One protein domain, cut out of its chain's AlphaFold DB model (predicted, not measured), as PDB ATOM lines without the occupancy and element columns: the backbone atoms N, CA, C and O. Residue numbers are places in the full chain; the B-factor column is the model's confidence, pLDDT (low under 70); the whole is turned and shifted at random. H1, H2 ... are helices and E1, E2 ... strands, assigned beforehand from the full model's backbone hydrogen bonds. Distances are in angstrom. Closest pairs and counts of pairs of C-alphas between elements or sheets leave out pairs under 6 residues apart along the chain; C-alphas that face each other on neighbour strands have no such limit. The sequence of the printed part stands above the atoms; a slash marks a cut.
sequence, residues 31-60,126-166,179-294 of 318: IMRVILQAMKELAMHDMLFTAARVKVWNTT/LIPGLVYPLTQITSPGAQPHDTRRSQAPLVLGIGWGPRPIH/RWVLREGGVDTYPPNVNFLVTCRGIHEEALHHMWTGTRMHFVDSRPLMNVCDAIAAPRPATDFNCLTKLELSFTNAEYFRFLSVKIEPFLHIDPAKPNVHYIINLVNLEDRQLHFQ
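Overview. This is residues 31 to 60, 126 to 166 and 179 to 294 of the 318 residues of an uncharacterized protein of Clohesyomyces aquaticus (UniProt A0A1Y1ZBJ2). A small twisted parallel sheet, E1, E6, E5, E4 in that order, forms the middle, and the antiparallel pair E2 and E3 stands beside it, E2 next to edge strand E4. H6 packs on E2, H1 stands by the other edge strand, E1, and H4 and H5 form one far end of the long axis, opposite the loop around residue 266. The 187 printed residues hold nine named helices and six named strands, in the order H1 H2 E1 E2 H3 E3 H4 H5 E4 H6 H7 E5 H8 H9 E6; the class is mixed, helices and strands. The whole is compact, with a radius of gyration of the C-alphas of 17.2 A, and spans 57 by 38 by 33 A, only just elongated.

Along the chain. H1, residues 31 to 45, begins at C-alpha 31 (259.159, 391.630, 161.499) and is 21.3 A long. H2 is residues 47 to 51, E1 55 to 58, E2 132 to 135, H3 147 to 150, E3 154 to 157 and H4 194 to 198. H5, residues 201 to 213, is 18.2 A long; E4 is 217 to 219. H6, residues 222 to 233, is 16.3 A long. H7 is 237 to 240, E5 246 to 249, H8 253 to 260 and H9 278 to 281. E6, residues 288 to 293, is 16.5 A long and ends at C-alpha 293 (252.027, 386.141, 160.505).

Arrangement. E1 and E6 are parallel at 32 degrees, with N 55 and O 289 3.3 A apart. E6 and E5 are parallel at 13 degrees, with N 292 and O 249 2.8 A apart. E5 and E4 are parallel at 13 degrees, with N 248 and O 217 2.8 A apart. E4, H6 H7, E5 and E5, H8 H9, E6 are strand-helix-strand units, parallel neighbours with helices between, both with right-handed crossovers. E2 and E3 are antiparallel, with N 155 and O 134 2.8 A apart. The closest C-alphas of E2 and E4, Tyr 132 and His 218, are 5.3 A apart; those of E2 and H6, Leu 134 and Pro 224, 6.2 A. H1, H6 and H8 only graze the four-stranded sheet. H3 touches H6, closest at the C-alphas of Ser 150 and Ala 231, 4.2 A. H5 touches H4 with residues 203 to 208 alone, closest at the C-alphas of His 204 and Leu 197, 4.6 A. H1 and H2 touch only at the corner, as do H6 and H7. H9 is close to but not clearly touching H6, and H1 and H5 are apart. Every O i to N i+4 pair is within hydrogen-bond range in H1, H2, H5, H6 and H8; H4 has 0 of 1, with 2 of 2 O i to N i+3 pairs, and H3, H7 and H9 are too short for an i+4 pair.

Size, cuts and confidence. The C-alphas farthest apart, of Cys 200 and Pro 266, are 59.2 A apart. Residues 61 to 125 and 167 to 178 are not printed, with gaps of 23.0 A and 16.5 A. Of the links printed whole, E2 to H3 and H8 to H9 are long. Mean pLDDT of the printed part is 77.9; 45 residues are under 70, among them 158 to 166 and 179 to 191.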
ATOM      1  N   ILE A  31     260.031 392.315 160.536       63.12
ATOM      2  CA  ILE A  31     259.159 391.630 161.499       63.12
ATOM      3  C   ILE A  31     259.588 390.187 161.690       63.12
ATOM      4  O   ILE A  31     259.682 389.731 162.829       63.12
ATOM      5  N   MET A  32     259.945 389.493 160.609       69.62
ATOM      6  CA  MET A  32     260.568 388.170 160.712       69.62
ATOM      7  C   MET A  32     261.795 388.204 161.630       69.62
ATOM      8  O   MET A  32     261.983 387.284 162.420       69.62
ATOM      9  N   ARG A  33     262.608 389.272 161.592       72.38
ATOM     10  CA  ARG A  33     263.751 389.420 162.512       72.38
ATOM     11  C   ARG A  33     263.309 389.536 163.970       72.38
ATOM     12  O   ARG A  33     263.884 388.848 164.805       72.38
ATOM     13  N   VAL A  34     262.292 390.349 164.264       72.94
ATOM     14  CA  VAL A  34     261.759 390.511 165.630       72.94
ATOM     15  C   VAL A  34     261.142 389.207 166.140       72.94
ATOM     16  O   VAL A  34     261.421 388.808 167.265       72.94
ATOM     17  N   ILE A  35     260.372 388.497 165.312       70.12
ATOM     18  CA  ILE A  35     259.766 387.208 165.680       70.12
ATOM     19  C   ILE A  35     260.851 386.161 165.929       70.12
ATOM     20  O   ILE A  35     260.835 385.495 166.960       70.12
ATOM     21  N   LEU A  36     261.822 386.030 165.021       77.38
ATOM     22  CA  LEU A  36     262.935 385.096 165.194       77.38
ATOM     23  C   LEU A  36     263.785 385.444 166.424       77.38
ATOM     24  O   LEU A  36     264.288 384.536 167.079       77.38
ATOM     25  N   GLN A  37     263.932 386.728 166.756       80.00
ATOM     26  CA  GLN A  37     264.620 387.173 167.965       80.00
ATOM     27  C   GLN A  37     263.826 386.815 169.228       80.00
ATOM     28  O   GLN A  37     264.378 386.171 170.114       80.00
ATOM     29  N   ALA A  38     262.524 387.107 169.269       74.75
ATOM     30  CA  ALA A  38     261.650 386.719 170.375       74.75
ATOM     31  C   ALA A  38     261.622 385.195 170.568       74.75
ATOM     32  O   ALA A  38     261.669 384.703 171.691       74.75
ATOM     33  N   MET A  39     261.617 384.424 169.477       76.12
ATOM     34  CA  MET A  39     261.712 382.964 169.532       76.12
ATOM     35  C   MET A  39     263.055 382.477 170.075       76.12
ATOM     36  O   MET A  39     263.079 381.489 170.802       76.12
ATOM     37  N   LYS A  40     264.167 383.145 169.739       81.06
ATOM     38  CA  LYS A  40     265.485 382.834 170.312       81.06
ATOM     39  C   LYS A  40     265.527 383.139 171.807       81.06
ATOM     40  O   LYS A  40     266.035 382.320 172.561       81.06
ATOM     41  N   GLU A  41     264.971 384.267 172.230       82.75
ATOM     42  CA  GLU A  41     264.885 384.641 173.646       82.75
ATOM     43  C   GLU A  41     264.004 383.659 174.428       82.75
ATOM     44  O   GLU A  41     264.413 383.159 175.473       82.75
ATOM     45  N   LEU A  42     262.845 383.280 173.879       77.06
ATOM     46  CA  LEU A  42     261.997 382.232 174.452       77.06
ATOM     47  C   LEU A  42     262.732 380.889 174.528       77.06
ATOM     48  O   LEU A  42     262.682 380.228 175.559       77.06
ATOM     49  N   ALA A  43     263.469 380.507 173.484       77.06
ATOM     50  CA  ALA A  43     264.264 379.280 173.467       77.06
ATOM     51  C   ALA A  43     265.386 379.270 174.525       77.06
ATOM     52  O   ALA A  43     265.707 378.211 175.064       77.06
ATOM     53  N   MET A  44     265.964 380.431 174.862       82.56
ATOM     54  CA  MET A  44     266.987 380.545 175.912       82.56
ATOM     55  C   MET A  44     266.433 380.291 177.317       82.56
ATOM     56  O   MET A  44     267.163 379.799 178.178       82.56
ATOM     57  N   HIS A  45     265.168 380.634 177.555       80.69
ATOM     58  CA  HIS A  45     264.539 380.536 178.874       80.69
ATOM     59  C   HIS A  45     263.602 379.328 179.018       80.69
ATOM     60  O   HIS A  45     263.314 378.920 180.141       80.69
ATOM     61  N   ASP A  46     263.166 378.729 177.907       79.06
ATOM     62  CA  ASP A  46     262.239 377.602 177.876       79.06
ATOM     63  C   ASP A  46     262.755 376.473 176.959       79.06
ATOM     64  O   ASP A  46     262.672 376.499 175.724       79.06
ATOM     65  N   MET A  47     263.282 375.422 177.594       68.50
ATOM     66  CA  MET A  47     263.775 374.225 176.909       68.50
ATOM     67  C   MET A  47     262.660 373.485 176.150       68.50
ATOM     68  O   MET A  47     262.929 372.886 175.105       68.50
ATOM     69  N   LEU A  48     261.407 373.546 176.621       59.91
ATOM     70  CA  LEU A  48     260.265 372.926 175.942       59.91
ATOM     71  C   LEU A  48     259.914 373.695 174.668       59.91
ATOM     72  O   LEU A  48     259.614 373.083 173.640       59.91
ATOM     73  N   PHE A  49     260.027 375.025 174.698       64.00
ATOM     74  CA  PHE A  49     259.882 375.845 173.497       64.00
ATOM     75  C   PHE A  49     260.969 375.534 172.456       64.00
ATOM     76  O   PHE A  49     260.686 375.458 171.262       64.00
ATOM     77  N   THR A  50     262.203 375.264 172.885       72.12
ATOM     78  CA  THR A  50     263.272 374.824 171.969       72.12
ATOM     79  C   THR A  50     262.965 373.458 171.345       72.12
ATOM     80  O   THR A  50     263.124 373.264 170.136       72.12
ATOM     81  N   ALA A  51     262.471 372.510 172.146       67.75
ATOM     82  CA  ALA A  51     262.093 371.178 171.677       67.75
ATOM     83  C   ALA A  51     260.911 371.200 170.687       67.75
ATOM     84  O   ALA A  51     260.794 370.308 169.847       67.75
ATOM     85  N   ALA A  52     260.078 372.244 170.733       64.50
ATOM     86  CA  ALA A  52     258.891 372.413 169.900       64.50
ATOM     87  C   ALA A  52     259.151 372.584 168.391       64.50
ATOM     88  O   ALA A  52     258.203 372.490 167.613       64.50
ATOM     89  N   ARG A  53     260.395 372.864 167.964       72.94
ATOM     90  CA  ARG A  53     260.789 373.018 166.543       72.94
ATOM     91  C   ARG A  53     259.887 373.965 165.731       72.94
ATOM     92  O   ARG A  53     259.575 373.692 164.571       72.94
ATOM     93  N   VAL A  54     259.476 375.081 166.331       70.00
ATOM     94  CA  VAL A  54     258.592 376.066 165.689       70.00
ATOM     95  C   VAL A  54     259.245 376.632 164.423       70.00
ATOM     96  O   VAL A  54     260.386 377.096 164.460       70.00
ATOM     97  N   LYS A  55     258.516 376.613 163.301       78.31
ATOM     98  CA  LYS A  55     258.936 377.220 162.028       78.31
ATOM     99  C   LYS A  55     258.102 378.466 161.741       78.31
ATOM    100  O   LYS A  55     256.887 378.459 161.936       78.31
ATOM    101  N   VAL A  56     258.763 379.506 161.240       67.44
ATOM    102  CA  VAL A  56     258.131 380.765 160.827       67.44
ATOM    103  C   VAL A  56     258.162 380.844 159.311       67.44
ATOM    104  O   VAL A  56     259.221 380.660 158.706       67.44
ATOM    105  N   TRP A  57     257.010 381.123 158.712       61.75
ATOM    106  CA  TRP A  57     256.872 381.332 157.277       61.75
ATOM    107  C   TRP A  57     256.206 382.681 157.024       61.75
ATOM    108  O   TRP A  57     255.361 383.119 157.803       61.75
ATOM    109  N   ASN A  58     256.596 383.339 155.931       53.84
ATOM    110  CA  ASN A  58     255.857 384.496 155.444       53.84
ATOM    111  C   ASN A  58     254.608 384.017 154.693       53.84
ATOM    112  O   ASN A  58     254.675 383.035 153.954       53.84
ATOM    113  N   THR A  59     253.493 384.724 154.850       46.66
ATOM    114  CA  THR A  59     252.196 384.364 154.260       46.66
ATOM    115  C   THR A  59     252.140 384.574 152.743       46.66
ATOM    116  O   THR A  59     251.282 383.985 152.088       46.66
ATOM    117  N   THR A  60     253.065 385.346 152.146       46.12
ATOM    118  CA  THR A  60     253.100 385.579 150.690       46.12
ATOM    119  C   THR A  60     254.509 385.648 150.077       46.12
ATOM    120  O   THR A  60     255.418 386.297 150.590       46.12
ATOM    121  N   LEU A 126     242.931 365.337 147.562       68.25
ATOM    122  CA  LEU A 126     241.600 365.952 147.636       68.25
ATOM    123  C   LEU A 126     241.030 366.026 149.063       68.25
ATOM    124  O   LEU A 126     240.103 366.796 149.327       68.25
ATOM    125  N   ILE A 127     241.535 365.191 149.971       68.00
ATOM    126  CA  ILE A 127     241.153 365.142 151.387       68.00
ATOM    127  C   ILE A 127     241.815 366.252 152.234       68.00
ATOM    128  O   ILE A 127     241.088 366.861 153.026       68.00
ATOM    129  N   PRO A 128     243.128 366.557 152.124       62.28
ATOM    130  CA  PRO A 128     243.816 367.514 152.980       62.28
ATOM    131  C   PRO A 128     243.559 368.940 152.496       62.28
ATOM    132  O   PRO A 128     244.431 369.631 151.976       62.28
ATOM    133  N   GLY A 129     242.337 369.403 152.717       73.81
ATOM    134  CA  GLY A 129     242.151 370.812 153.017       73.81
ATOM    135  C   GLY A 129     242.661 371.111 154.427       73.81
ATOM    136  O   GLY A 129     242.890 370.206 155.237       73.81
ATOM    137  N   LEU A 130     242.785 372.395 154.745       80.06
ATOM    138  CA  LEU A 130     242.920 372.823 156.131       80.06
ATOM    139  C   LEU A 130     241.662 372.392 156.900       80.06
ATOM    140  O   LEU A 130     240.531 372.673 156.485       80.06
ATOM    141  N   VAL A 131     241.860 371.678 158.005       85.56
ATOM    142  CA  VAL A 131     240.778 371.298 158.916       85.56
ATOM    143  C   VAL A 131     240.713 372.338 160.020       85.56
ATOM    144  O   VAL A 131     241.721 372.648 160.645       85.56
ATOM    145  N   TYR A 132     239.518 372.862 160.280       88.69
ATOM    146  CA  TYR A 132     239.293 373.865 161.315       88.69
ATOM    147  C   TYR A 132     238.532 373.190 162.451       88.69
ATOM    148  O   TYR A 132     237.305 373.198 162.442       88.69
ATOM    149  N   PRO A 133     239.198 372.517 163.396       87.75
ATOM    150  CA  PRO A 133     238.487 371.800 164.443       87.75
ATOM    151  C   PRO A 133     237.673 372.781 165.292       87.75
ATOM    152  O   PRO A 133     238.122 373.874 165.639       87.75
ATOM    153  N   LEU A 134     236.448 372.382 165.621       87.69
ATOM    154  CA  LEU A 134     235.547 373.150 166.469       87.69
ATOM    155  C   LEU A 134     235.053 372.273 167.612       87.69
ATOM    156  O   LEU A 134     234.873 371.065 167.466       87.69
ATOM    157  N   THR A 135     234.765 372.900 168.741       87.12
ATOM    158  CA  THR A 135     233.966 372.287 169.799       87.12
ATOM    159  C   THR A 135     232.500 372.660 169.589       87.12
ATOM    160  O   THR A 135     232.186 373.766 169.148       87.12
ATOM    161  N   GLN A 136     231.561 371.774 169.932       82.31
ATOM    162  CA  GLN A 136     230.116 372.068 169.835       82.31
ATOM    163  C   GLN A 136     229.602 373.082 170.884       82.31
ATOM    164  O   GLN A 136     228.404 373.168 171.161       82.31
ATOM    165  N   ILE A 137     230.487 373.877 171.481       75.50
ATOM    166  CA  ILE A 137     230.135 374.866 172.497       75.50
ATOM    167  C   ILE A 137     229.633 376.107 171.779       75.50
ATOM    168  O   ILE A 137     230.386 376.973 171.348       75.50
ATOM    169  N   THR A 138     228.319 376.195 171.652       55.28
ATOM    170  CA  THR A 138     227.624 377.251 170.909       55.28
ATOM    171  C   THR A 138     227.495 378.567 171.673       55.28
ATOM    172  O   THR A 138     226.866 379.499 171.176       55.28
ATOM    173  N   SER A 139     228.058 378.673 172.880       66.06
ATOM    174  CA  SER A 139     227.813 379.810 173.770       66.06
ATOM    175  C   SER A 139     228.963 380.831 173.717       66.06
ATOM    176  O   SER A 139     229.994 380.601 174.346       66.06
ATOM    177  N   PRO A 140     228.796 381.995 173.053       62.31
ATOM    178  CA  PRO A 140     229.816 383.051 172.958       62.31
ATOM    179  C   PRO A 140     230.169 383.741 174.294       62.31
ATOM    180  O   PRO A 140     230.917 384.714 174.294       62.31
ATOM    181  N   GLY A 141     229.647 383.250 175.423       72.00
ATOM    182  CA  GLY A 141     229.954 383.713 176.779       72.00
ATOM    183  C   GLY A 141     230.511 382.629 177.708       72.00
ATOM    184  O   GLY A 141     230.595 382.868 178.910       72.00
ATOM    185  N   ALA A 142     230.860 381.440 177.199       68.19
ATOM    186  CA  ALA A 142     231.460 380.398 178.029       68.19
ATOM    187  C   ALA A 142     232.820 380.877 178.563       68.19
ATOM    188  O   ALA A 142     233.726 381.174 177.781       68.19
ATOM    189  N   GLN A 143     232.960 380.961 179.886       74.00
ATOM    190  CA  GLN A 143     234.197 381.377 180.552       74.00
ATOM    191  C   GLN A 143     235.327 380.341 180.341       74.00
ATOM    192  O   GLN A 143     235.024 379.173 180.085       74.00
ATOM    193  N   PRO A 144     236.615 380.729 180.468       63.78
ATOM    194  CA  PRO A 144     237.791 379.857 180.290       63.78
ATOM    195  C   PRO A 144     237.844 378.589 181.160       63.78
ATOM    196  O   PRO A 144     238.662 377.718 180.910       63.78
ATOM    197  N   HIS A 145     236.965 378.452 182.154       68.94
ATOM    198  CA  HIS A 145     236.910 377.295 183.058       68.94
ATOM    199  C   HIS A 145     235.535 376.624 183.087       68.94
ATOM    200  O   HIS A 145     235.190 375.926 184.038       68.94
ATOM    201  N   ASP A 146     234.713 376.856 182.064       78.25
ATOM    202  CA  ASP A 146     233.438 376.161 181.941       78.25
ATOM    203  C   ASP A 146     233.704 374.664 181.721       78.25
ATOM    204  O   ASP A 146     234.288 374.269 180.710       78.25
ATOM    205  N   THR A 147     233.265 373.815 182.653       81.31
ATOM    206  CA  THR A 147     233.395 372.352 182.551       81.31
ATOM    207  C   THR A 147     232.769 371.814 181.268       81.31
ATOM    208  O   THR A 147     233.193 370.774 180.763       81.31
ATOM    209  N   ARG A 148     231.830 372.548 180.659       81.44
ATOM    210  CA  ARG A 148     231.279 372.228 179.338       81.44
ATOM    211  C   ARG A 148     232.343 372.195 178.239       81.44
ATOM    212  O   ARG A 148     232.156 371.453 177.282       81.44
ATOM    213  N   ARG A 149     233.459 372.926 178.380       80.25
ATOM    214  CA  ARG A 149     234.594 372.890 177.440       80.25
ATOM    215  C   ARG A 149     235.281 371.545 177.404       80.25
ATOM    216  O   ARG A 149     235.364 370.931 176.347       80.25
ATOM    217  N   SER A 150     235.627 371.050 178.583       83.94
ATOM    218  CA  SER A 150     236.244 369.737 178.774       83.94
ATOM    219  C   SER A 150     235.374 368.569 178.279       83.94
ATOM    220  O   SER A 150     235.863 367.479 178.019       83.94
ATOM    221  N   GLN A 151     234.060 368.766 178.149       83.88
ATOM    222  CA  GLN A 151     233.124 367.709 177.754       83.88
ATOM    223  C   GLN A 151     232.597 367.868 176.328       83.88
ATOM    224  O   GLN A 151     231.787 367.051 175.886       83.88
ATOM    225  N   ALA A 152     233.003 368.921 175.620       83.88
ATOM    226  CA  ALA A 152     232.464 369.208 174.309       83.88
ATOM    227  C   ALA A 152     233.022 368.233 173.265       83.88
ATOM    228  O   ALA A 152     234.239 368.076 173.168       83.88
ATOM    229  N   PRO A 153     232.164 367.612 172.438       85.38
ATOM    230  CA  PRO A 153     232.644 366.812 171.326       85.38
ATOM    231  C   PRO A 153     233.371 367.703 170.315       85.38
ATOM    232  O   PRO A 153     232.928 368.821 170.006       85.38
ATOM    233  N   LEU A 154     234.474 367.174 169.790       87.06
ATOM    234  CA  LEU A 154     235.185 367.759 168.665       87.06
ATOM    235  C   LEU A 154     234.453 367.430 167.370       87.06
ATOM    236  O   LEU A 154     234.041 366.296 167.127       87.06
ATOM    237  N   VAL A 155     234.311 368.436 166.520       86.31
ATOM    238  CA  VAL A 155     233.816 368.282 165.159       86.31
ATOM    239  C   VAL A 155     234.824 368.869 164.188       86.31
ATOM    240  O   VAL A 155     235.482 369.871 164.475       86.31
ATOM    241  N   LEU A 156     234.920 368.254 163.013       82.94
ATOM    242  CA  LEU A 156     235.622 368.840 161.881       82.94
ATOM    243  C   LEU A 156     234.823 370.074 161.451       82.94
ATOM    244  O   LEU A 156     233.770 369.946 160.823       82.94
ATOM    245  N   GLY A 157     235.273 371.273 161.822       73.56
ATOM    246  CA  GLY A 157     234.757 372.484 161.204       73.56
ATOM    247  C   GLY A 157     235.190 372.455 159.747       73.56
ATOM    248  O   GLY A 157     236.374 372.439 159.409       73.56
ATOM    249  N   ILE A 158     234.201 372.324 158.874       58.84
ATOM    250  CA  ILE A 158     234.428 372.239 157.439       58.84
ATOM    251  C   ILE A 158     234.759 373.648 156.970       58.84
ATOM    252  O   ILE A 158     234.049 374.578 157.349       58.84
ATOM    253  N   GLY A 159     235.847 373.757 156.199       51.59
ATOM    254  CA  GLY A 159     236.593 374.976 155.899       51.59
ATOM    255  C   GLY A 159     235.786 376.262 155.773       51.59
ATOM    256  O   GLY A 159     234.647 376.270 155.308       51.59
ATOM    257  N   TRP A 160     236.426 377.353 156.199       44.75
ATOM    258  CA  TRP A 160     235.907 378.717 156.195       44.75
ATOM    259  C   TRP A 160     235.359 379.118 154.820       44.75
ATOM    260  O   TRP A 160     236.031 379.713 153.985       44.75
ATOM    261  N   GLY A 161     234.088 378.821 154.577       43.72
ATOM    262  CA  GLY A 161     233.320 379.521 153.570       43.72
ATOM    263  C   GLY A 161     232.966 380.899 154.130       43.72
ATOM    264  O   GLY A 161     232.493 380.978 155.265       43.72
ATOM    265  N   PRO A 162     233.052 381.993 153.350       39.66
ATOM    266  CA  PRO A 162     232.510 383.302 153.744       39.66
ATOM    267  C   PRO A 162     230.983 383.282 153.951       39.66
ATOM    268  O   PRO A 162     230.364 384.306 154.234       39.66
ATOM    269  N   ARG A 163     230.349 382.118 153.778       39.47
ATOM    270  CA  ARG A 163     228.946 381.878 154.061       39.47
ATOM    271  C   ARG A 163     228.859 380.793 155.129       39.47
ATOM    272  O   ARG A 163     229.318 379.681 154.863       39.47
ATOM    273  N   PRO A 164     228.249 381.068 156.296       40.53
ATOM    274  CA  PRO A 164     227.915 380.010 157.231       40.53
ATOM    275  C   PRO A 164     227.127 378.932 156.484       40.53
ATOM    276  O   PRO A 164     226.248 379.235 155.663       40.53
ATOM    277  N   ILE A 165     227.494 377.676 156.747       40.41
ATOM    278  CA  ILE A 165     226.785 376.479 156.294       40.41
ATOM    279  C   ILE A 165     225.290 376.768 156.441       40.41
ATOM    280  O   ILE A 165     224.832 377.102 157.533       40.41
ATOM    281  N   HIS A 166     224.547 376.716 155.333       37.62
ATOM    282  CA  HIS A 166     223.116 377.023 155.248       37.62
ATOM    283  C   HIS A 166     222.247 375.967 155.972       37.62
ATOM    284  O   HIS A 166     221.256 375.474 155.442       37.62
ATOM    285  N   ARG A 179     233.021 389.578 158.842       41.75
ATOM    286  CA  ARG A 179     233.153 389.916 157.409       41.75
ATOM    287  C   ARG A 179     234.597 390.265 156.982       41.75
ATOM    288  O   ARG A 179     234.805 390.720 155.867       41.75
ATOM    289  N   TRP A 180     235.554 390.107 157.896       45.09
ATOM    290  CA  TRP A 180     236.911 390.642 157.914       45.09
ATOM    291  C   TRP A 180     237.974 389.559 158.077       45.09
ATOM    292  O   TRP A 180     239.137 389.907 158.252       45.09
ATOM    293  N   VAL A 181     237.613 388.273 158.020       47.50
ATOM    294  CA  VAL A 181     238.616 387.260 157.675       47.50
ATOM    295  C   VAL A 181     238.901 387.477 156.196       47.50
ATOM    296  O   VAL A 181     238.279 386.884 155.315       47.50
ATOM    297  N   LEU A 182     239.730 388.497 155.947       48.06
ATOM    298  CA  LEU A 182     240.371 388.740 154.673       48.06
ATOM    299  C   LEU A 182     240.901 387.391 154.213       48.06
ATOM    300  O   LEU A 182     241.439 386.642 155.028       48.06
ATOM    301  N   ARG A 183     240.713 387.092 152.923       51.31
ATOM    302  CA  ARG A 183     241.532 386.089 152.252       51.31
ATOM    303  C   ARG A 183     242.960 386.428 152.640       51.31
ATOM    304  O   ARG A 183     243.484 387.444 152.186       51.31
ATOM    305  N   GLU A 184     243.516 385.653 153.560       51.41
ATOM    306  CA  GLU A 184     244.940 385.669 153.820       51.41
ATOM    307  C   GLU A 184     245.581 385.565 152.443       51.41
ATOM    308  O   GLU A 184     245.072 384.825 151.600       51.41
ATOM    309  N   GLY A 185     246.641 386.319 152.162       49.19
ATOM    310  CA  GLY A 185     247.300 386.279 150.851       49.19
ATOM    311  C   GLY A 185     247.820 384.889 150.430       49.19
ATOM    312  O   GLY A 185     248.485 384.774 149.404       49.19
ATOM    313  N   GLY A 186     247.523 383.838 151.198       54.22
ATOM    314  CA  GLY A 186     247.642 382.451 150.798       54.22
ATOM    315  C   GLY A 186     246.785 382.105 149.578       54.22
ATOM    316  O   GLY A 186     245.766 382.724 149.264       54.22
ATOM    317  N   VAL A 187     247.243 381.077 148.868       56.06
ATOM    318  CA  VAL A 187     246.493 380.422 147.793       56.06
ATOM    319  C   VAL A 187     245.117 380.049 148.341       56.06
ATOM    320  O   VAL A 187     245.057 379.487 149.430       56.06
ATOM    321  N   ASP A 188     244.039 380.353 147.608       58.12
ATOM    322  CA  ASP A 188     242.676 379.927 147.950       58.12
ATOM    323  C   ASP A 188     242.694 378.427 148.299       58.12
ATOM    324  O   ASP A 188     242.735 377.569 147.414       58.12
ATOM    325  N   THR A 189     242.720 378.090 149.591       56.72
ATOM    326  CA  THR A 189     242.739 376.692 150.011       56.72
ATOM    327  C   THR A 189     241.340 376.151 149.815       56.72
ATOM    328  O   THR A 189     240.387 376.617 150.448       56.72
ATOM    329  N   TYR A 190     241.205 375.173 148.923       64.44
ATOM    330  CA  TYR A 190     239.935 374.495 148.727       64.44
ATOM    331  C   TYR A 190     239.484 373.884 150.059       64.44
ATOM    332  O   TYR A 190     240.282 373.226 150.735       64.44
ATOM    333  N   PRO A 191     238.223 374.089 150.472       66.62
ATOM    334  CA  PRO A 191     237.749 373.480 151.701       66.62
ATOM    335  C   PRO A 191     237.768 371.956 151.530       66.62
ATOM    336  O   PRO A 191     237.522 371.466 150.420       66.62
ATOM    337  N   PRO A 192     238.060 371.203 152.604       70.88
ATOM    338  CA  PRO A 192     238.243 369.762 152.511       70.88
ATOM    339  C   PRO A 192     236.993 369.101 151.923       70.88
ATOM    340  O   PRO A 192     235.860 369.433 152.292       70.88
ATOM    341  N   ASN A 193     237.183 368.149 151.006       73.38
ATOM    342  CA  ASN A 193     236.071 367.419 150.410       73.38
ATOM    343  C   ASN A 193     235.485 366.421 151.421       73.38
ATOM    344  O   ASN A 193     235.857 365.254 151.475       73.38
ATOM    345  N   VAL A 194     234.512 366.866 152.211       75.38
ATOM    346  CA  VAL A 194     233.864 366.024 153.230       75.38
ATOM    347  C   VAL A 194     232.897 364.983 152.673       75.38
ATOM    348  O   VAL A 194     232.310 364.225 153.444       75.38
ATOM    349  N   ASN A 195     232.693 364.913 151.353       72.62
ATOM    350  CA  ASN A 195     231.769 363.928 150.785       72.62
ATOM    351  C   ASN A 195     232.226 362.492 151.070       72.62
ATOM    352  O   ASN A 195     231.375 361.615 151.213       72.62
ATOM    353  N   PHE A 196     233.534 362.268 151.252       72.25
ATOM    354  CA  PHE A 196     234.085 360.977 151.672       72.25
ATOM    355  C   PHE A 196     233.548 360.513 153.034       72.25
ATOM    356  O   PHE A 196     233.347 359.316 153.227       72.25
ATOM    357  N   LEU A 197     233.198 361.439 153.933       76.69
ATOM    358  CA  LEU A 197     232.582 361.117 155.226       76.69
ATOM    359  C   LEU A 197     231.133 360.622 155.093       76.69
ATOM    360  O   LEU A 197     230.578 360.119 156.063       76.69
ATOM    361  N   VAL A 198     230.499 360.748 153.926       73.19
ATOM    362  CA  VAL A 198     229.108 360.308 153.684       73.19
ATOM    363  C   VAL A 198     229.067 359.085 152.754       73.19
ATOM    364  O   VAL A 198     228.079 358.851 152.058       73.19
ATOM    365  N   THR A 199     230.160 358.325 152.696       72.69
ATOM    366  CA  THR A 199     230.275 357.095 151.899       72.69
ATOM    367  C   THR A 199     229.948 355.859 152.754       72.69
ATOM    368  O   THR A 199     229.131 355.937 153.672       72.69
ATOM    369  N   CYS A 200     230.516 354.686 152.443       79.12
ATOM    370  CA  CYS A 200     230.326 353.487 153.256       79.12
ATOM    371  C   CYS A 200     231.104 353.580 154.582       79.12
ATOM    372  O   CYS A 200     232.063 354.340 154.707       79.12
ATOM    373  N   ARG A 201     230.706 352.774 155.575       79.00
ATOM    374  CA  ARG A 201     231.254 352.826 156.941       79.00
ATOM    375  C   ARG A 201     232.784 352.716 157.002       79.00
ATOM    376  O   ARG A 201     233.401 353.504 157.704       79.00
ATOM    377  N   GLY A 202     233.388 351.792 156.252       81.62
ATOM    378  CA  GLY A 202     234.846 351.609 156.265       81.62
ATOM    379  C   GLY A 202     235.601 352.835 155.744       81.62
ATOM    380  O   GLY A 202     236.532 353.308 156.383       81.62
ATOM    381  N   ILE A 203     235.146 353.412 154.627       78.25
ATOM    382  CA  ILE A 203     235.745 354.628 154.054       78.25
ATOM    383  C   ILE A 203     235.511 355.828 154.971       78.25
ATOM    384  O   ILE A 203     236.409 356.646 155.134       78.25
ATOM    385  N   HIS A 204     234.337 355.922 155.600       82.38
ATOM    386  CA  HIS A 204     234.062 356.940 156.609       82.38
ATOM    387  C   HIS A 204     235.063 356.866 157.769       82.38
ATOM    388  O   HIS A 204     235.668 357.880 158.102       82.38
ATOM    389  N   GLU A 205     235.255 355.685 158.362       85.19
ATOM    390  CA  GLU A 205     236.166 355.481 159.494       85.19
ATOM    391  C   GLU A 205     237.628 355.770 159.101       85.19
ATOM    392  O   GLU A 205     238.319 356.500 159.814       85.19
ATOM    393  N   GLU A 206     238.084 355.291 157.939       84.88
ATOM    394  CA  GLU A 206     239.444 355.538 157.430       84.88
ATOM    395  C   GLU A 206     239.689 357.017 157.097       84.88
ATOM    396  O   GLU A 206     240.720 357.581 157.477       84.88
ATOM    397  N   ALA A 207     238.742 357.669 156.416       83.75
ATOM    398  CA  ALA A 207     238.843 359.085 156.080       83.75
ATOM    399  C   ALA A 207     238.816 359.952 157.342       83.75
ATOM    400  O   ALA A 207     239.634 360.858 157.473       83.75
ATOM    401  N   LEU A 208     237.922 359.657 158.291       85.50
ATOM    402  CA  LEU A 208     237.835 360.376 159.558       85.50
ATOM    403  C   LEU A 208     239.129 360.225 160.363       85.50
ATOM    404  O   LEU A 208     239.652 361.220 160.862       85.50
ATOM    405  N   HIS A 209     239.675 359.008 160.441       87.25
ATOM    406  CA  HIS A 209     240.962 358.766 161.087       87.25
ATOM    407  C   HIS A 209     242.070 359.602 160.441       87.25
ATOM    408  O   HIS A 209     242.762 360.333 161.142       87.25
ATOM    409  N   HIS A 210     242.195 359.560 159.111       85.19
ATOM    410  CA  HIS A 210     243.215 360.322 158.393       85.19
ATOM    411  C   HIS A 210     243.042 361.840 158.546       85.19
ATOM    412  O   HIS A 210     244.029 362.554 158.704       85.19
ATOM    413  N   MET A 211     241.802 362.340 158.542       85.81
ATOM    414  CA  MET A 211     241.517 363.752 158.799       85.81
ATOM    415  C   MET A 211     241.995 364.165 160.187       85.81
ATOM    416  O   MET A 211     242.626 365.206 160.317       85.81
ATOM    417  N   TRP A 212     241.771 363.355 161.218       87.50
ATOM    418  CA  TRP A 212     242.237 363.708 162.554       87.50
ATOM    419  C   TRP A 212     243.749 363.550 162.714       87.50
ATOM    420  O   TRP A 212     244.381 364.471 163.203       87.50
ATOM    421  N   THR A 213     244.358 362.445 162.291       88.12
ATOM    422  CA  THR A 213     245.770 362.155 162.617       88.12
ATOM    423  C   THR A 213     246.770 362.643 161.572       88.12
ATOM    424  O   THR A 213     247.918 362.950 161.897       88.12
ATOM    425  N   GLY A 214     246.359 362.680 160.304       86.44
ATOM    426  CA  GLY A 214     247.235 362.936 159.164       86.44
ATOM    427  C   GLY A 214     247.212 364.378 158.673       86.44
ATOM    428  O   GLY A 214     248.232 364.849 158.150       86.44
ATOM    429  N   THR A 215     246.083 365.074 158.845       87.69
ATOM    430  CA  THR A 215     245.911 366.444 158.353       87.69
ATOM    431  C   THR A 215     246.293 367.487 159.389       87.69
ATOM    432  O   THR A 215     246.443 367.226 160.579       87.69
ATOM    433  N   ARG A 216     246.518 368.692 158.886       91.00
ATOM    434  CA  ARG A 216     246.937 369.838 159.668       91.00
ATOM    435  C   ARG A 216     245.721 370.601 160.166       91.00
ATOM    436  O   ARG A 216     244.872 371.004 159.368       91.00
ATOM    437  N   MET A 217     245.689 370.833 161.472       91.81
ATOM    438  CA  MET A 217     244.662 371.636 162.116       91.81
ATOM    439  C   MET A 217     245.036 373.105 162.014       91.81
ATOM    440  O   MET A 217     246.120 373.500 162.442       91.81
ATOM    441  N   HIS A 218     244.138 373.901 161.453       91.31
ATOM    442  CA  HIS A 218     244.356 375.313 161.196       91.31
ATOM    443  C   HIS A 218     243.441 376.171 162.070       91.31
ATOM    444  O   HIS A 218     242.229 375.947 162.152       91.31
ATOM    445  N   PHE A 219     244.021 377.192 162.698       91.75
ATOM    446  CA  PHE A 219     243.322 378.103 163.594       91.75
ATOM    447  C   PHE A 219     243.602 379.561 163.235       91.75
ATOM    448  O   PHE A 219     244.742 380.012 163.282       91.75
ATOM    449  N   VAL A 220     242.535 380.312 162.970       88.94
ATOM    450  CA  VAL A 220     242.580 381.758 162.669       88.94
ATOM    451  C   VAL A 220     242.300 382.648 163.890       88.94
ATOM    452  O   VAL A 220     242.437 383.865 163.835       88.94
ATOM    453  N   ASP A 221     241.886 382.050 165.010       88.31
ATOM    454  CA  ASP A 221     241.572 382.718 166.281       88.31
ATOM    455  C   ASP A 221     242.077 381.826 167.423       88.31
ATOM    456  O   ASP A 221     242.041 380.592 167.309       88.31
ATOM    457  N   SER A 222     242.551 382.417 168.523       91.50
ATOM    458  CA  SER A 222     243.067 381.623 169.639       91.50
ATOM    459  C   SER A 222     241.962 380.915 170.422       91.50
ATOM    460  O   SER A 222     242.206 379.876 171.029       91.50
ATOM    461  N   ARG A 223     240.721 381.415 170.408       89.88
ATOM    462  CA  ARG A 223     239.617 380.842 171.195       89.88
ATOM    463  C   ARG A 223     239.226 379.436 170.744       89.88
ATOM    464  O   ARG A 223     239.124 378.576 171.620       89.88
ATOM    465  N   PRO A 224     239.022 379.145 169.443       90.25
ATOM    466  CA  PRO A 224     238.824 377.774 168.989       90.25
ATOM    467  C   PRO A 224     239.989 376.854 169.365       90.25
ATOM    468  O   PRO A 224     239.729 375.745 169.818       90.25
ATOM    469  N   LEU A 225     241.241 377.324 169.264       93.25
ATOM    470  CA  LEU A 225     242.414 376.553 169.693       93.25
ATOM    471  C   LEU A 225     242.314 376.177 171.172       93.25
ATOM    472  O   LEU A 225     242.358 374.998 171.502       93.25
ATOM    473  N   MET A 226     242.111 377.164 172.049       92.38
ATOM    474  CA  MET A 226     241.992 376.940 173.493       92.38
ATOM    475  C   MET A 226     240.859 375.964 173.819       92.38
ATOM    476  O   MET A 226     241.060 375.023 174.576       92.38
ATOM    477  N   ASN A 227     239.692 376.120 173.184       89.88
ATOM    478  CA  ASN A 227     238.565 375.209 173.381       89.88
ATOM    479  C   ASN A 227     238.897 373.766 172.969       89.88
ATOM    480  O   ASN A 227     238.477 372.828 173.642       89.88
ATOM    481  N   VAL A 228     239.607 373.584 171.852       91.50
ATOM    482  CA  VAL A 228     240.019 372.260 171.373       91.50
ATOM    483  C   VAL A 228     241.052 371.652 172.320       91.50
ATOM    484  O   VAL A 228     240.911 370.492 172.699       91.50
ATOM    485  N   CYS A 229     242.037 372.429 172.771       92.50
ATOM    486  CA  CYS A 229     243.013 371.976 173.758       92.50
ATOM    487  C   CYS A 229     242.352 371.597 175.095       92.50
ATOM    488  O   CYS A 229     242.655 370.533 175.629       92.50
ATOM    489  N   ASP A 230     241.415 372.408 175.603       90.69
ATOM    490  CA  ASP A 230     240.633 372.106 176.813       90.69
ATOM    491  C   ASP A 230     239.846 370.789 176.660       90.69
ATOM    492  O   ASP A 230     239.772 369.991 177.596       90.69
ATOM    493  N   ALA A 231     239.253 370.552 175.484       89.50
ATOM    494  CA  ALA A 231     238.499 369.333 175.196       89.50
ATOM    495  C   ALA A 231     239.402 368.088 175.132       89.50
ATOM    496  O   ALA A 231     239.000 367.027 175.598       89.50
ATOM    497  N   ILE A 232     240.621 368.214 174.593       90.19
ATOM    498  CA  ILE A 232     241.600 367.115 174.494       90.19
ATOM    499  C   ILE A 232     242.254 366.813 175.844       90.19
ATOM    500  O   ILE A 232     242.526 365.657 176.148       90.19
ATOM    501  N   ALA A 233     242.505 367.833 176.668       89.56
ATOM    502  CA  ALA A 233     243.097 367.656 177.994       89.56
ATOM    503  C   ALA A 233     242.162 366.913 178.967       89.56
ATOM    504  O   ALA A 233     242.601 366.391 179.992       89.56
ATOM    505  N   ALA A 234     240.865 366.879 178.665       87.19
ATOM    506  CA  ALA A 234     239.865 366.224 179.483       87.19
ATOM    507  C   ALA A 234     239.823 364.707 179.225       87.19
ATOM    508  O   ALA A 234     239.814 364.286 178.072       87.19
ATOM    509  N   PRO A 235     239.706 363.860 180.264       79.69
ATOM    510  CA  PRO A 235     239.572 362.413 180.097       79.69
ATOM    511  C   PRO A 235     238.193 362.080 179.512       79.69
ATOM    512  O   PRO A 235     237.227 361.949 180.267       79.69
ATOM    513  N   ARG A 236     238.063 362.053 178.176       72.56
ATOM    514  CA  ARG A 236     236.786 361.927 177.436       72.56
ATOM    515  C   ARG A 236     237.020 361.799 175.919       72.56
ATOM    516  O   ARG A 236     238.142 362.011 175.490       72.56
ATOM    517  N   PRO A 237     235.993 361.495 175.087       65.50
ATOM    518  CA  PRO A 237     236.178 360.907 173.746       65.50
ATOM    519  C   PRO A 237     236.988 361.742 172.739       65.50
ATOM    520  O   PRO A 237     237.311 361.249 171.666       65.50
ATOM    521  N   ALA A 238     237.327 362.994 173.052       72.56
ATOM    522  CA  ALA A 238     238.274 363.781 172.270       72.56
ATOM    523  C   ALA A 238     239.720 363.246 172.357       72.56
ATOM    524  O   ALA A 238     240.470 363.431 171.404       72.56
ATOM    525  N   THR A 239     240.099 362.558 173.443       72.00
ATOM    526  CA  THR A 239     241.446 361.981 173.631       72.00
ATOM    527  C   THR A 239     241.794 360.915 172.604       72.00
ATOM    528  O   THR A 239     242.969 360.706 172.313       72.00
ATOM    529  N   ASP A 240     240.783 360.256 172.037       77.31
ATOM    530  CA  ASP A 240     240.977 359.195 171.046       77.31
ATOM    531  C   ASP A 240     241.480 359.760 169.709       77.31
ATOM    532  O   ASP A 240     242.054 359.047 168.883       77.31
ATOM    533  N   PHE A 241     241.302 361.065 169.502       76.56
ATOM    534  CA  PHE A 241     241.761 361.767 168.322       76.56
ATOM    535  C   PHE A 241     243.071 362.476 168.651       76.56
ATOM    536  O   PHE A 241     243.088 363.543 169.261       76.56
ATOM    537  N   ASN A 242     244.189 361.906 168.196       83.69
ATOM    538  CA  ASN A 242     245.487 362.580 168.214       83.69
ATOM    539  C   ASN A 242     245.522 363.680 167.139       83.69
ATOM    540  O   ASN A 242     246.234 363.572 166.143       83.69
ATOM    541  N   CYS A 243     244.655 364.685 167.287       87.75
ATOM    542  CA  CYS A 243     244.339 365.625 166.222       87.75
ATOM    543  C   CYS A 243     245.258 366.834 166.139       87.75
ATOM    544  O   CYS A 243     245.326 367.482 165.104       87.75
ATOM    545  N   LEU A 244     245.995 367.134 167.205       93.31
ATOM    546  CA  LEU A 244     246.923 368.263 167.257       93.31
ATOM    547  C   LEU A 244     248.376 367.829 167.025       93.31
ATOM    548  O   LEU A 244     249.289 368.397 167.612       93.31
ATOM    549  N   THR A 245     248.609 366.822 166.178       93.94
ATOM    550  CA  THR A 245     249.969 366.423 165.764       93.94
ATOM    551  C   THR A 245     250.599 367.439 164.822       93.94
ATOM    552  O   THR A 245     251.809 367.658 164.855       93.94
ATOM    553  N   LYS A 246     249.780 368.086 163.989       94.06
ATOM    554  CA  LYS A 246     250.196 369.108 163.026       94.06
ATOM    555  C   LYS A 246     249.326 370.339 163.207       94.06
ATOM    556  O   LYS A 246     248.126 370.298 162.932       94.06
ATOM    557  N   LEU A 247     249.936 371.427 163.657       94.56
ATOM    558  CA  LEU A 247     249.250 372.659 164.016       94.56
ATOM    559  C   LEU A 247     249.697 373.815 163.131       94.56
ATOM    560  O   LEU A 247     250.893 374.056 162.953       94.56
ATOM    561  N   GLU A 248     248.723 374.572 162.651       93.81
ATOM    562  CA  GLU A 248     248.931 375.834 161.967       93.81
ATOM    563  C   GLU A 248     248.105 376.935 162.614       93.81
ATOM    564  O   GLU A 248     246.884 376.829 162.739       93.81
ATOM    565  N   LEU A 249     248.785 377.991 163.041       93.56
ATOM    566  CA  LEU A 249     248.161 379.182 163.593       93.56
ATOM    567  C   LEU A 249     248.317 380.298 162.577       93.56
ATOM    568  O   LEU A 249     249.416 380.531 162.082       93.56
ATOM    569  N   SER A 250     247.217 380.971 162.276       91.12
ATOM    570  CA  SER A 250     247.169 382.119 161.378       91.12
ATOM    571  C   SER A 250     246.323 383.215 162.014       91.12
ATOM    572  O   SER A 250     245.252 383.603 161.554       91.12
ATOM    573  N   PHE A 251     246.763 383.641 163.193       89.94
ATOM    574  CA  PHE A 251     246.085 384.682 163.951       89.94
ATOM    575  C   PHE A 251     246.349 386.056 163.330       89.94
ATOM    576  O   PHE A 251     247.345 386.281 162.640       89.94
ATOM    577  N   THR A 252     245.492 387.029 163.641       85.81
ATOM    578  CA  THR A 252     245.856 388.433 163.422       85.81
ATOM    579  C   THR A 252     247.042 388.803 164.323       85.81
ATOM    580  O   THR A 252     247.239 388.209 165.384       85.81
ATOM    581  N   ASN A 253     247.829 389.820 163.953       85.12
ATOM    582  CA  ASN A 253     248.980 390.251 164.765       85.12
ATOM    583  C   ASN A 253     248.579 390.635 166.203       85.12
ATOM    584  O   ASN A 253     249.249 390.263 167.165       85.12
ATOM    585  N   ALA A 254     247.442 391.311 166.365       85.56
ATOM    586  CA  ALA A 254     246.895 391.640 167.678       85.56
ATOM    587  C   ALA A 254     246.449 390.400 168.469       85.56
ATOM    588  O   ALA A 254     246.630 390.340 169.687       85.56
ATOM    589  N   GLU A 255     245.906 389.390 167.791       89.06
ATOM    590  CA  GLU A 255     245.548 388.125 168.423       89.06
ATOM    591  C   GLU A 255     246.794 387.324 168.823       89.06
ATOM    592  O   GLU A 255     246.803 386.751 169.909       89.06
ATOM    593  N   TYR A 256     247.887 387.366 168.050       91.81
ATOM    594  CA  TYR A 256     249.182 386.842 168.502       91.81
ATOM    595  C   TYR A 256     249.680 387.552 169.753       91.81
ATOM    596  O   TYR A 256     250.103 386.885 170.691       91.81
ATOM    597  N   PHE A 257     249.610 388.881 169.810       90.62
ATOM    598  CA  PHE A 257     250.038 389.615 171.001       90.62
ATOM    599  C   PHE A 257     249.205 389.238 172.220       90.62
ATOM    600  O   PHE A 257     249.759 388.931 173.273       90.62
ATOM    601  N   ARG A 258     247.881 389.147 172.065       90.81
ATOM    602  CA  ARG A 258     246.989 388.654 173.119       90.81
ATOM    603  C   ARG A 258     247.342 387.227 173.537       90.81
ATOM    604  O   ARG A 258     247.418 386.938 174.728       90.81
ATOM    605  N   PHE A 259     247.574 386.342 172.574       92.44
ATOM    606  CA  PHE A 259     247.871 384.934 172.810       92.44
ATOM    607  C   PHE A 259     249.219 384.726 173.521       92.44
ATOM    608  O   PHE A 259     249.310 383.958 174.480       92.44
ATOM    609  N   LEU A 260     250.246 385.466 173.099       92.25
ATOM    610  CA  LEU A 260     251.593 385.472 173.675       92.25
ATOM    611  C   LEU A 260     251.706 386.348 174.938       92.25
ATOM    612  O   LEU A 260     252.776 386.411 175.532       92.25
ATOM    613  N   SER A 261     250.625 387.024 175.354       92.62
ATOM    614  CA  SER A 261     250.627 388.017 176.442       92.62
ATOM    615  C   SER A 261     251.641 389.152 176.258       92.62
ATOM    616  O   SER A 261     252.184 389.681 177.223       92.62
ATOM    617  N   VAL A 262     251.883 389.559 175.013       90.88
ATOM    618  CA  VAL A 262     252.721 390.712 174.683       90.88
ATOM    619  C   VAL A 262     251.909 391.991 174.881       90.88
ATOM    620  O   VAL A 262     250.861 392.185 174.262       90.88
ATOM    621  N   LYS A 263     252.410 392.880 175.736       90.12
ATOM    622  CA  LYS A 263     251.907 394.241 175.935       90.12
ATOM    623  C   LYS A 263     252.859 395.224 175.269       90.12
ATOM    624  O   LYS A 263     254.070 395.061 175.347       90.12
ATOM    625  N   ILE A 264     252.303 396.237 174.612       85.81
ATOM    626  CA  ILE A 264     253.081 397.277 173.917       85.81
ATOM    627  C   ILE A 264     253.297 398.493 174.817       85.81
ATOM    628  O   ILE A 264     254.329 399.150 174.727       85.81
ATOM    629  N   GLU A 265     252.330 398.794 175.687       83.50
ATOM    630  CA  GLU A 265     252.352 399.996 176.515       83.50
ATOM    631  C   GLU A 265     252.755 399.688 177.966       83.50
ATOM    632  O   GLU A 265     252.271 398.707 178.543       83.50
ATOM    633  N   PRO A 266     253.594 400.534 178.593       84.81
ATOM    634  CA  PRO A 266     254.310 401.675 177.997       84.81
ATOM    635  C   PRO A 266     255.542 401.275 177.159       84.81
ATOM    636  O   PRO A 266     256.066 402.093 176.411       84.81
ATOM    637  N   PHE A 267     256.006 400.033 177.279       88.56
ATOM    638  CA  PHE A 267     257.089 399.446 176.488       88.56
ATOM    639  C   PHE A 267     256.718 398.016 176.099       88.56
ATOM    640  O   PHE A 267     255.916 397.376 176.784       88.56
ATOM    641  N   LEU A 268     257.322 397.501 175.025       87.44
ATOM    642  CA  LEU A 268     257.114 396.125 174.592       87.44
ATOM    643  C   LEU A 268     257.635 395.158 175.666       87.44
ATOM    644  O   LEU A 268     258.838 395.090 175.909       87.44
ATOM    645  N   HIS A 269     256.736 394.422 176.313       90.69
ATOM    646  CA  HIS A 269     257.081 393.398 177.296       90.69
ATOM    647  C   HIS A 269     256.113 392.221 177.235       90.69
ATOM    648  O   HIS A 269     254.953 392.360 176.851       90.69
ATOM    649  N   ILE A 270     256.595 391.047 177.637       91.00
ATOM    650  CA  ILE A 270     255.755 389.868 177.841       91.00
ATOM    651  C   ILE A 270     255.230 389.933 179.274       91.00
ATOM    652  O   ILE A 270     256.014 390.028 180.215       91.00
ATOM    653  N   ASP A 271     253.912 389.896 179.444       90.50
ATOM    654  CA  ASP A 271     253.283 389.733 180.750       90.50
ATOM    655  C   ASP A 271     253.339 388.248 181.154       90.50
ATOM    656  O   ASP A 271     252.639 387.422 180.556       90.50
ATOM    657  N   PRO A 272     254.152 387.873 182.162       85.12
ATOM    658  CA  PRO A 272     254.319 386.477 182.548       85.12
ATOM    659  C   PRO A 272     253.070 385.892 183.219       85.12
ATOM    660  O   PRO A 272     252.987 384.678 183.390       85.12
ATOM    661  N   ALA A 273     252.091 386.716 183.616       81.19
ATOM    662  CA  ALA A 273     250.992 386.255 184.451       81.19
ATOM    663  C   ALA A 273     250.014 385.315 183.725       81.19
ATOM    664  O   ALA A 273     249.335 384.542 184.405       81.19
ATOM    665  N   LYS A 274     249.868 385.397 182.388       69.56
ATOM    666  CA  LYS A 274     248.781 384.701 181.656       69.56
ATOM    667  C   LYS A 274     249.062 384.309 180.188       69.56
ATOM    668  O   LYS A 274     248.158 384.451 179.362       69.56
ATOM    669  N   PRO A 275     250.237 383.780 179.808       80.94
ATOM    670  CA  PRO A 275     250.435 383.381 178.422       80.94
ATOM    671  C   PRO A 275     249.525 382.194 178.064       80.94
ATOM    672  O   PRO A 275     249.648 381.100 178.618       80.94
ATOM    673  N   ASN A 276     248.639 382.374 177.078       90.88
ATOM    674  CA  ASN A 276     247.849 381.277 176.495       90.88
ATOM    675  C   ASN A 276     248.742 380.275 175.734       90.88
ATOM    676  O   ASN A 276     248.290 379.210 175.331       90.88
ATOM    677  N   VAL A 277     250.037 380.570 175.596       90.56
ATOM    678  CA  VAL A 277     251.074 379.675 175.061       90.56
ATOM    679  C   VAL A 277     251.136 378.314 175.752       90.56
ATOM    680  O   VAL A 277     251.496 377.336 175.094       90.56
ATOM    681  N   HIS A 278     250.743 378.203 177.026       91.50
ATOM    682  CA  HIS A 278     250.712 376.909 177.718       91.50
ATOM    683  C   HIS A 278     249.841 375.873 176.983       91.50
ATOM    684  O   HIS A 278     250.165 374.687 176.995       91.50
ATOM    685  N   TYR A 279     248.804 376.316 176.260       93.31
ATOM    686  CA  TYR A 279     247.977 375.447 175.422       93.31
ATOM    687  C   TYR A 279     248.752 374.754 174.302       93.31
ATOM    688  O   TYR A 279     248.360 373.669 173.899       93.31
ATOM    689  N   ILE A 280     249.843 375.349 173.812       92.56
ATOM    690  CA  ILE A 280     250.704 374.757 172.781       92.56
ATOM    691  C   ILE A 280     251.847 373.963 173.417       92.56
ATOM    692  O   ILE A 280     252.221 372.906 172.909       92.56
ATOM    693  N   ILE A 281     252.420 374.460 174.520       91.06
ATOM    694  CA  ILE A 281     253.520 373.782 175.225       91.06
ATOM    695  C   ILE A 281     253.063 372.417 175.748       91.06
ATOM    696  O   ILE A 281     253.790 371.437 175.609       91.06
ATOM    697  N   ASN A 282     251.837 372.333 176.267       91.31
ATOM    698  CA  ASN A 282     251.296 371.108 176.853       91.31
ATOM    699  C   ASN A 282     250.866 370.051 175.815       91.31
ATOM    700  O   ASN A 282     250.421 368.968 176.194       91.31
ATOM    701  N   LEU A 283     250.994 370.322 174.510       92.12
ATOM    702  CA  LEU A 283     250.691 369.349 173.458       92.12
ATOM    703  C   LEU A 283     251.869 368.388 173.268       92.12
ATOM    704  O   LEU A 283     252.780 368.639 172.479       92.12
ATOM    705  N   VAL A 284     251.824 367.268 173.991       90.69
ATOM    706  CA  VAL A 284     252.885 366.242 174.008       90.69
ATOM    707  C   VAL A 284     253.126 365.618 172.626       90.69
ATOM    708  O   VAL A 284     254.262 365.308 172.281       90.69
ATOM    709  N   ASN A 285     252.077 365.487 171.808       90.81
ATOM    710  CA  ASN A 285     252.133 364.808 170.507       90.81
ATOM    711  C   ASN A 285     252.329 365.756 169.315       90.81
ATOM    712  O   ASN A 285     252.124 365.355 168.172       90.81
ATOM    713  N   LEU A 286     252.653 367.027 169.556       94.19
ATOM    714  CA  LEU A 286     252.731 368.032 168.499       94.19
ATOM    715  C   LEU A 286     254.069 367.940 167.748       94.19
ATOM    716  O   LEU A 286     255.100 368.399 168.244       94.19
ATOM    717  N   GLU A 287     254.027 367.364 166.545       94.38
ATOM    718  CA  GLU A 287     255.171 367.065 165.673       94.38
ATOM    719  C   GLU A 287     255.556 368.229 164.748       94.38
ATOM    720  O   GLU A 287     256.741 368.448 164.489       94.38
ATOM    721  N   ASP A 288     254.569 368.972 164.235       93.50
ATOM    722  CA  ASP A 288     254.789 370.096 163.317       93.50
ATOM    723  C   ASP A 288     253.979 371.325 163.729       93.50
ATOM    724  O   ASP A 288     252.775 371.242 163.976       93.50
ATOM    725  N   ARG A 289     254.654 372.476 163.792       92.62
ATOM    726  CA  ARG A 289     254.096 373.754 164.249       92.62
ATOM    727  C   ARG A 289     254.426 374.829 163.236       92.62
ATOM    728  O   ARG A 289     255.605 375.098 162.983       92.62
ATOM    729  N   GLN A 290     253.401 375.473 162.698       93.38
ATOM    730  CA  GLN A 290     253.569 376.624 161.822       93.38
ATOM    731  C   GLN A 290     252.797 377.820 162.354       93.38
ATOM    732  O   GLN A 290     251.621 377.720 162.697       93.38
ATOM    733  N   LEU A 291     253.500 378.945 162.432       92.25
ATOM    734  CA  LEU A 291     252.933 380.242 162.761       92.25
ATOM    735  C   LEU A 291     252.981 381.093 161.496       92.25
ATOM    736  O   LEU A 291     254.062 381.352 160.957       92.25
ATOM    737  N   HIS A 292     251.810 381.497 161.026       88.62
ATOM    738  CA  HIS A 292     251.628 382.409 159.907       88.62
ATOM    739  C   HIS A 292     251.340 383.789 160.461       88.62
ATOM    740  O   HIS A 292     250.382 383.970 161.212       88.62
ATOM    741  N   PHE A 293     252.189 384.749 160.112       84.12
ATOM    742  CA  PHE A 293     252.027 386.141 160.505       84.12
ATOM    743  C   PHE A 293     251.512 386.941 159.317       84.12
ATOM    744  O   PHE A 293     251.949 386.749 158.178       84.12
ATOM    745  N   GLN A 294     250.573 387.840 159.590       79.44
ATOM    746  CA  GLN A 294     250.057 388.745 158.576       79.44
ATOM    747  C   GLN A 294     251.037 389.895 158.367       79.44
ATOM    748  O   GLN A 294     251.624 390.415 159.325       79.44
TER     749      GLN A 294